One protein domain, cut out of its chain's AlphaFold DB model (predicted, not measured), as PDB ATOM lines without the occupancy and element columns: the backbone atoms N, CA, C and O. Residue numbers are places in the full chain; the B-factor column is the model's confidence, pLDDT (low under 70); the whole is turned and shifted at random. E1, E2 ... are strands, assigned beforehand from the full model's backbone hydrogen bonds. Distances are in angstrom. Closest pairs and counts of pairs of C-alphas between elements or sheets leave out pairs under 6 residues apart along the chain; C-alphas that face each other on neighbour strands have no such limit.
ATOM      1  N   LEU A  29     -40.363  21.084  46.917       95.94
ATOM      2  CA  LEU A  29     -40.982  20.877  45.615       95.94
ATOM      3  C   LEU A  29     -40.761  22.097  44.723       95.94
ATOM      4  O   LEU A  29     -41.004  23.234  45.128       95.94
ATOM      5  N   VAL A  30     -40.317  21.838  43.499       95.44
ATOM      6  CA  VAL A  30     -40.007  22.858  42.495       95.44
ATOM      7  C   VAL A  30     -40.527  22.424  41.128       95.44
ATOM      8  O   VAL A  30     -40.730  21.233  40.893       95.44
ATOM      9  N   GLU A  31     -40.713  23.360  40.208       95.00
ATOM     10  CA  GLU A  31     -40.699  23.072  38.774       95.00
ATOM     11  C   GLU A  31     -39.312  23.383  38.233       95.00
ATOM     12  O   GLU A  31     -38.746  24.418  38.567       95.00
ATOM     13  N   ALA A  32     -38.771  22.497  37.402       94.62
ATOM     14  CA  ALA A  32     -37.518  22.728  36.701       94.62
ATOM     15  C   ALA A  32     -37.761  22.837  35.196       94.62
ATOM     16  O   ALA A  32     -38.545  22.070  34.625       94.62
ATOM     17  N   TYR A  33     -37.093  23.796  34.561       94.69
ATOM     18  CA  TYR A  33     -37.154  24.006  33.122       94.69
ATOM     19  C   TYR A  33     -36.164  23.075  32.415       94.69
ATOM     20  O   TYR A  33     -34.962  23.326  32.396       94.69
ATOM     21  N   ALA A  34     -36.669  21.985  31.839       91.19
ATOM     22  CA  ALA A  34     -35.848  20.903  31.297       91.19
ATOM     23  C   ALA A  34     -36.282  20.485  29.886       91.19
ATOM     24  O   ALA A  34     -37.337  20.888  29.384       91.19
ATOM     25  N   LEU A  35     -35.443  19.680  29.230       89.81
ATOM     26  CA  LEU A  35     -35.700  19.199  27.878       89.81
ATOM     27  C   LEU A  35     -36.877  18.214  27.872       89.81
ATOM     28  O   LEU A  35     -36.845  17.173  28.524       89.81
ATOM     29  N   ALA A  36     -37.907  18.526  27.091       86.25
ATOM     30  CA  ALA A  36     -39.114  17.714  26.984       86.25
ATOM     31  C   ALA A  36     -38.991  16.593  25.942       86.25
ATOM     32  O   ALA A  36     -39.656  15.563  26.060       86.25
ATOM     33  N   ASP A  37     -38.165  16.790  24.911       81.75
ATOM     34  CA  ASP A  37     -38.004  15.850  23.804       81.75
ATOM     35  C   ASP A  37     -36.530  15.679  23.425       81.75
ATOM     36  O   ASP A  37     -35.871  16.586  22.925       81.75
ATOM     37  N   TRP A  38     -36.016  14.466  23.609       73.81
ATOM     38  CA  TRP A  38     -34.637  14.116  23.275       73.81
ATOM     39  C   TRP A  38     -34.395  14.042  21.763       73.81
ATOM     40  O   TRP A  38     -33.261  14.181  21.307       73.81
ATOM     41  N   SER A  39     -35.451  13.831  20.971       84.12
ATOM     42  CA  SER A  39     -35.383  13.846  19.508       84.12
ATOM     43  C   SER A  39     -35.387  15.264  18.932       84.12
ATOM     44  O   SER A  39     -34.940  15.466  17.800       84.12
ATOM     45  N   ASN A  40     -35.823  16.250  19.721       86.56
ATOM     46  CA  ASN A  40     -35.789  17.659  19.367       86.56
ATOM     47  C   ASN A  40     -35.222  18.501  20.525       86.56
ATOM     48  O   ASN A  40     -35.989  18.989  21.359       86.56
ATOM     49  N   PRO A  41     -33.903  18.766  20.535       83.12
ATOM     50  CA  PRO A  41     -33.210  19.418  21.648       83.12
ATOM     51  C   PRO A  41     -33.610  20.887  21.873       83.12
ATOM     52  O   PRO A  41     -33.026  21.554  22.716       83.12
ATOM     53  N   ASN A  42     -34.574  21.419  21.116       88.56
ATOM     54  CA  ASN A  42     -35.071  22.787  21.254       88.56
ATOM     55  C   ASN A  42     -36.422  22.864  21.980       88.56
ATOM     56  O   ASN A  42     -36.991  23.950  22.090       88.56
ATOM     57  N   VAL A  43     -36.975  21.733  22.428       91.56
ATOM     58  CA  VAL A  43     -38.280  21.693  23.096       91.56
ATOM     59  C   VAL A  43     -38.068  21.543  24.593       91.56
ATOM     60  O   VAL A  43     -37.717  20.469  25.070       91.56
ATOM     61  N   TYR A  44     -38.316  22.622  25.328       91.50
ATOM     62  CA  TYR A  44     -38.218  22.665  26.783       91.50
ATOM     63  C   TYR A  44     -39.591  22.891  27.407       91.50
ATOM     64  O   TYR A  44     -40.467  23.519  26.806       91.50
ATOM     65  N   ALA A  45     -39.777  22.375  28.616       91.75
ATOM     66  CA  ALA A  45     -40.982  22.568  29.404       91.75
ATOM     67  C   ALA A  45     -40.653  22.563  30.901       91.75
ATOM     68  O   ALA A  45     -39.567  22.166  31.318       91.75
ATOM     69  N   TRP A  46     -41.613  23.019  31.697       93.00
ATOM     70  CA  TRP A  46     -41.540  22.967  33.151       93.00
ATOM     71  C   TRP A  46     -42.031  21.612  33.646       93.00
ATOM     72  O   TRP A  46     -43.113  21.158  33.262       93.00
ATOM     73  N   PHE A  47     -41.232  20.968  34.492       92.25
ATOM     74  CA  PHE A  47     -41.545  19.661  35.054       92.25
ATOM     75  C   PHE A  47     -41.462  19.695  36.578       92.25
ATOM     76  O   PHE A  47     -40.466  20.175  37.122       92.25
ATOM     77  N   PRO A  48     -42.459  19.140  37.287       93.88
ATOM     78  CA  PRO A  48     -42.434  19.092  38.737       93.88
ATOM     79  C   PRO A  48     -41.370  18.105  39.227       93.88
ATOM     80  O   PRO A  48     -41.275  16.958  38.770       93.88
ATOM     81  N   GLY A  49     -40.601  18.542  40.213       94.19
ATOM     82  CA  GLY A  49     -39.504  17.804  40.807       94.19
ATOM     83  C   GLY A  49     -39.330  18.107  42.290       94.19
ATOM     84  O   GLY A  49     -40.036  18.919  42.889       94.19
ATOM     85  N   ARG A  50     -38.380  17.405  42.899       94.75
ATOM     86  CA  ARG A  50     -37.965  17.607  44.284       94.75
ATOM     87  C   ARG A  50     -36.465  17.826  44.333       94.75
ATOM     88  O   ARG A  50     -35.719  17.045  43.748       94.75
ATOM     89  N   VAL A  51     -36.029  18.838  45.075       95.62
ATOM     90  CA  VAL A  51     -34.600  19.076  45.302       95.62
ATOM     91  C   VAL A  51     -34.033  17.943  46.161       95.62
ATOM     92  O   VAL A  51     -34.507  17.701  47.272       95.62
ATOM     93  N   THR A  52     -33.023  17.239  45.664       95.19
ATOM     94  CA  THR A  52     -32.366  16.108  46.344       95.19
ATOM     95  C   THR A  52     -30.930  16.416  46.757       95.19
ATOM     96  O   THR A  52     -30.430  15.814  47.707       95.19
ATOM     97  N   GLY A  53     -30.294  17.389  46.108       94.25
ATOM     98  CA  GLY A  53     -28.916  17.794  46.365       94.25
ATOM     99  C   GLY A  53     -28.702  19.272  46.065       94.25
ATOM    100  O   GLY A  53     -29.520  19.912  45.408       94.25
ATOM    101  N   MET A  54     -27.606  19.821  46.577       94.69
ATOM    102  CA  MET A  54     -27.229  21.212  46.350       94.69
ATOM    103  C   MET A  54     -25.715  21.377  46.442       94.69
ATOM    104  O   MET A  54     -25.066  20.735  47.273       94.69
ATOM    105  N   ALA A  55     -25.163  22.240  45.601       92.44
ATOM    106  CA  ALA A  55     -23.741  22.533  45.546       92.44
ATOM    107  C   ALA A  55     -23.533  24.022  45.280       92.44
ATOM    108  O   ALA A  55     -24.194  24.607  44.428       92.44
ATOM    109  N   TYR A  56     -22.598  24.631  46.002       90.69
ATOM    110  CA  TYR A  56     -22.145  25.980  45.691       90.69
ATOM    111  C   TYR A  56     -20.916  25.873  44.794       90.69
ATOM    112  O   TYR A  56     -19.845  25.461  45.245       90.69
ATOM    113  N   VAL A  57     -21.090  26.180  43.511       89.38
ATOM    114  CA  VAL A  57     -20.060  25.985  42.492       89.38
ATOM    115  C   VAL A  57     -19.266  27.273  42.339       89.38
ATOM    116  O   VAL A  57     -19.745  28.261  41.785       89.38
ATOM    117  N   THR A  58     -18.036  27.256  42.850       85.94
ATOM    118  CA  THR A  58     -17.066  28.357  42.734       85.94
ATOM    119  C   THR A  58     -16.089  28.170  41.582       85.94
ATOM    120  O   THR A  58     -15.458  29.129  41.143       85.94
ATOM    121  N   ASP A  59     -15.936  26.936  41.110       79.12
ATOM    122  CA  ASP A  59     -14.876  26.571  40.183       79.12
ATOM    123  C   ASP A  59     -15.348  26.758  38.737       79.12
ATOM    124  O   ASP A  59     -16.477  26.422  38.382       79.12
ATOM    125  N   ASN A  60     -14.467  27.276  37.877       75.62
ATOM    126  CA  ASN A  60     -14.697  27.441  36.434       75.62
ATOM    127  C   ASN A  60     -15.866  28.366  36.030       75.62
ATOM    128  O   ASN A  60     -16.279  28.341  34.870       75.62
ATOM    129  N   ARG A  61     -16.369  29.218  36.936       73.56
ATOM    130  CA  ARG A  61     -17.370  30.252  36.626       73.56
ATOM    131  C   ARG A  61     -16.850  31.652  36.976       73.56
ATOM    132  O   ARG A  61     -16.135  31.798  37.966       73.56
ATOM    133  N   PRO A  62     -17.186  32.687  36.181       80.62
ATOM    134  CA  PRO A  62     -16.833  34.070  36.507       80.62
ATOM    135  C   PRO A  62     -17.541  34.561  37.778       80.62
ATOM    136  O   PRO A  62     -16.980  35.373  38.508       80.62
ATOM    137  N   GLU A  63     -18.735  34.035  38.060       84.38
ATOM    138  CA  GLU A  63     -19.498  34.295  39.278       84.38
ATOM    139  C   GLU A  63     -19.923  32.954  39.900       84.38
ATOM    140  O   GLU A  63     -20.481  32.110  39.188       84.38
ATOM    141  N   PRO A  64     -19.634  32.716  41.193       88.12
ATOM    142  CA  PRO A  64     -20.115  31.532  41.891       88.12
ATOM    143  C   PRO A  64     -21.640  31.501  41.963       88.12
ATOM    144  O   PRO A  64     -22.271  32.534  42.181       88.12
ATOM    145  N   VAL A  65     -22.225  30.313  41.844       91.56
ATOM    146  CA  VAL A  65     -23.682  30.132  41.900       91.56
ATOM    147  C   VAL A  65     -24.056  28.895  42.699       91.56
ATOM    148  O   VAL A  65     -23.255  27.969  42.857       91.56
ATOM    149  N   TRP A  66     -25.291  28.874  43.191       93.94
ATOM    150  CA  TRP A  66     -25.900  27.647  43.673       93.94
ATOM    151  C   TRP A  66     -26.410  26.813  42.499       93.94
ATOM    152  O   TRP A  66     -27.045  27.323  41.578       93.94
ATOM    153  N   GLU A  67     -26.124  25.520  42.556       95.31
ATOM    154  CA  GLU A  67     -26.725  24.504  41.706       95.31
ATOM    155  C   GLU A  67     -27.513  23.525  42.577       95.31
ATOM    156  O   GLU A  67     -27.103  23.188  43.696       95.31
ATOM    157  N   TYR A  68     -28.634  23.044  42.054       96.31
ATOM    158  CA  TYR A  68     -29.562  22.168  42.756       96.31
ATOM    159  C   TYR A  68     -29.829  20.935  41.920       96.31
ATOM    160  O   TYR A  68     -30.209  21.025  40.755       96.31
ATOM    161  N   GLN A  69     -29.665  19.778  42.542       96.56
ATOM    162  CA  GLN A  69     -30.034  18.513  41.941       96.56
ATOM    163  C   GLN A  69     -31.533  18.297  42.143       96.56
ATOM    164  O   GLN A  69     -32.012  18.323  43.280       96.56
ATOM    165  N   VAL A  70     -32.270  18.081  41.056       95.81
ATOM    166  CA  VAL A  70     -33.721  17.890  41.068       95.81
ATOM    167  C   VAL A  70     -34.069  16.515  40.522       95.81
ATOM    168  O   VAL A  70     -33.695  16.161  39.405       95.81
ATOM    169  N   LYS A  71     -34.841  15.770  41.314       94.38
ATOM    170  CA  LYS A  71     -35.467  14.511  40.919       94.38
ATOM    171  C   LYS A  71     -36.887  14.760  40.428       94.38
ATOM    172  O   LYS A  71     -37.728  15.233  41.198       94.38
ATOM    173  N   PHE A  72     -37.185  14.402  39.184       93.19
ATOM    174  CA  PHE A  72     -38.521  14.582  38.607       93.19
ATOM    175  C   PHE A  72     -39.554  13.610  39.192       93.19
ATOM    176  O   PHE A  72     -39.300  12.414  39.317       93.19
ATOM    177  N   LEU A  73     -40.753  14.107  39.526       89.25
ATOM    178  CA  LEU A  73     -41.776  13.314  40.228       89.25
ATOM    179  C   LEU A  73     -42.522  12.313  39.335       89.25
ATOM    180  O   LEU A  73     -42.976  11.284  39.826       89.25
ATOM    181  N   ASN A  74     -42.645  12.606  38.039       81.44
ATOM    182  CA  ASN A  74     -43.409  11.797  37.080       81.44
ATOM    183  C   ASN A  74     -42.520  11.122  36.024       81.44
ATOM    184  O   ASN A  74     -43.011  10.695  34.979       81.44
ATOM    185  N   SER A  75     -41.212  11.044  36.272       73.75
ATOM    186  CA  SER A  75     -40.291  10.346  35.382       73.75
ATOM    187  C   SER A  75     -40.305   8.848  35.687       73.75
ATOM    188  O   SER A  75     -40.212   8.435  36.840       73.75
ATOM    189  N   SER A  76     -40.413   8.014  34.650       69.75
ATOM    190  CA  SER A  76     -40.292   6.550  34.767       69.75
ATOM    191  C   SER A  76     -38.866   6.085  35.081       69.75
ATOM    192  O   SER A  76     -38.627   4.902  35.308       69.75
ATOM    193  N   SER A  77     -37.918   7.012  35.046       68.94
ATOM    194  CA  SER A  77     -36.499   6.811  35.296       68.94
ATOM    195  C   SER A  77     -36.064   7.705  36.450       68.94
ATOM    196  O   SER A  77     -36.516   8.845  36.544       68.94
ATOM    197  N   ASP A  78     -35.161   7.206  37.295       69.88
ATOM    198  CA  ASP A  78     -34.459   8.004  38.307       69.88
ATOM    199  C   ASP A  78     -33.463   8.952  37.612       69.88
ATOM    200  O   ASP A  78     -32.250   8.756  37.656       69.88
ATOM    201  N   ILE A  79     -33.994   9.925  36.871       78.00
ATOM    202  CA  ILE A  79     -33.224  11.008  36.269       78.00
ATOM    203  C   ILE A  79     -33.179  12.136  37.287       78.00
ATOM    204  O   ILE A  79     -34.216  12.704  37.642       78.00
ATOM    205  N   ASP A  80     -31.958  12.442  37.705       85.88
ATOM    206  CA  ASP A  80     -31.632  13.602  38.511       85.88
ATOM    207  C   ASP A  80     -30.771  14.539  37.658       85.88
ATOM    208  O   ASP A  80     -29.738  14.125  37.123       85.88
ATOM    209  N   GLU A  81     -31.177  15.799  37.548       92.81
ATOM    210  CA  GLU A  81     -30.465  16.826  36.778       92.81
ATOM    211  C   GLU A  81     -30.111  18.021  37.668       92.81
ATOM    212  O   GLU A  81     -30.766  18.261  38.683       92.81
ATOM    213  N   TRP A  82     -29.038  18.733  37.319       95.19
ATOM    214  CA  TRP A  82     -28.565  19.909  38.052       95.19
ATOM    215  C   TRP A  82     -29.050  21.186  37.370       95.19
ATOM    216  O   TRP A  82     -28.858  21.346  36.168       95.19
ATOM    217  N   PHE A  83     -29.628  22.090  38.156       95.06
ATOM    218  CA  PHE A  83     -30.221  23.347  37.703       95.06
ATOM    219  C   PHE A  83     -29.667  24.523  38.499       95.06
ATOM    220  O   PHE A  83     -29.298  24.363  39.665       95.06
ATOM    221  N   ILE A  84     -29.648  25.708  37.897       94.56
ATOM    222  CA  ILE A  84     -29.416  26.970  38.619       94.56
ATOM    223  C   ILE A  84     -30.739  27.625  39.031       94.56
ATOM    224  O   ILE A  84     -31.798  27.273  38.517       94.56
ATOM    225  N   ASP A  85     -30.678  28.616  39.927       91.44
ATOM    226  CA  ASP A  85     -31.863  29.298  40.474       91.44
ATOM    227  C   ASP A  85     -32.851  29.769  39.389       91.44
ATOM    228  O   ASP A  85     -34.055  29.565  39.511       91.44
ATOM    229  N   SER A  86     -32.348  30.341  38.287       91.88
ATOM    230  CA  SER A  86     -33.179  30.887  37.200       91.88
ATOM    231  C   SER A  86     -33.944  29.841  36.384       91.88
ATOM    232  O   SER A  86     -34.785  30.201  35.563       91.88
ATOM    233  N   GLU A  87     -33.614  28.563  36.553       95.00
ATOM    234  CA  GLU A  87     -34.239  27.431  35.861       95.00
ATOM    235  C   GLU A  87     -35.240  26.699  36.758       95.00
ATOM    236  O   GLU A  87     -35.823  25.697  36.339       95.00
ATOM    237  N   LEU A  88     -35.438  27.190  37.985       95.69
ATOM    238  CA  LEU A  88     -36.320  26.612  38.982       95.69
ATOM    239  C   LEU A  88     -37.440  27.578  39.359       95.69
ATOM    240  O   LEU A  88     -37.292  28.799  39.317       95.69
ATOM    241  N   TRP A  89     -38.565  27.003  39.761       95.19
ATOM    242  CA  TRP A  89     -39.681  27.730  40.342       95.19
ATOM    243  C   TRP A  89     -40.183  26.998  41.584       95.19
ATOM    244  O   TRP A  89     -40.474  25.805  41.524       95.19
ATOM    245  N   LEU A  90     -40.299  27.688  42.720       93.56
ATOM    246  CA  LEU A  90     -40.797  27.082  43.958       93.56
ATOM    247  C   LEU A  90     -42.300  26.776  43.848       93.56
ATOM    248  O   LEU A  90     -43.092  27.656  43.519       93.56
ATOM    249  N   LEU A  91     -42.698  25.541  44.162       87.94
ATOM    250  CA  LEU A  91     -44.103  25.107  44.133       87.94
ATOM    251  C   LEU A  91     -44.810  25.161  45.495       87.94
ATOM    252  O   LEU A  91     -46.007  24.890  45.574       87.94
TER     253      LEU A  91
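Overview. This is residues 29 to 91 of the 94 residues of an uncharacterized protein of Planktothrix tepida PCC 9214 (UniProt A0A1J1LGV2). A single strongly twisted sheet of five strands is folded back on itself at the sharply bent strand E2, and the leaf of E4 and E3 faces the leaf of E1 and E5. The fold is not closed: the edge strands E4 and E5 meet only through their tight link. The printed part has 63 residues, with no named helix and strands E1 to E5 in chain order; the sheet runs E4 E3 E2 E1 E5, all antiparallel, and the class is all strand. It is only just compact, close to loose, with a radius of gyration of the C-alphas of 12.3 A and spans of 32 by 25 by 20 A.

Arrangement. E2, residues 44 to 57, bends by 102 degrees at residue 48 and is the hinge of the folded sheet. E1, residues 29 to 35, forms a hairpin with E2, with N 32 and O 47 at 2.9 A, within hydrogen-bond range. E3, residues 65 to 72, forms a hairpin with E2 on its other side, with N 55 and O 67 at 2.9 A. E4, residues 80 to 84, forms a hairpin with E3, with N 68 and O 83 at 2.8 A. E1 to E4 make a meander, each strand the antiparallel neighbour of the one before. E5, residues 88 to 90, is antiparallel to E1 at 157 degrees, with N 31 and O 89 at 2.8 A. Across the fold, the closest C-alphas of E1 and E4, those of Ala 32 and Phe 83, are 7.4 A apart. E3 and E5 are apart.

Along the chain. E2 is 24.2 A long, E3 21.7 A, E1 18.6 A, E4 13.6 A and E5 6.7 A. E1 begins at C-alpha 29 (-40.982, 20.877, 45.615), and E5 ends at C-alpha 90 (-40.797, 27.082, 43.958).

Size, cuts and confidence. The C-alphas farthest apart, those of Pro 62 and Ser 76, are 36.2 A apart. The printed part has no cut and no long link. Mean pLDDT of the printed part is 89.0; residues 76 to 78 are under 70.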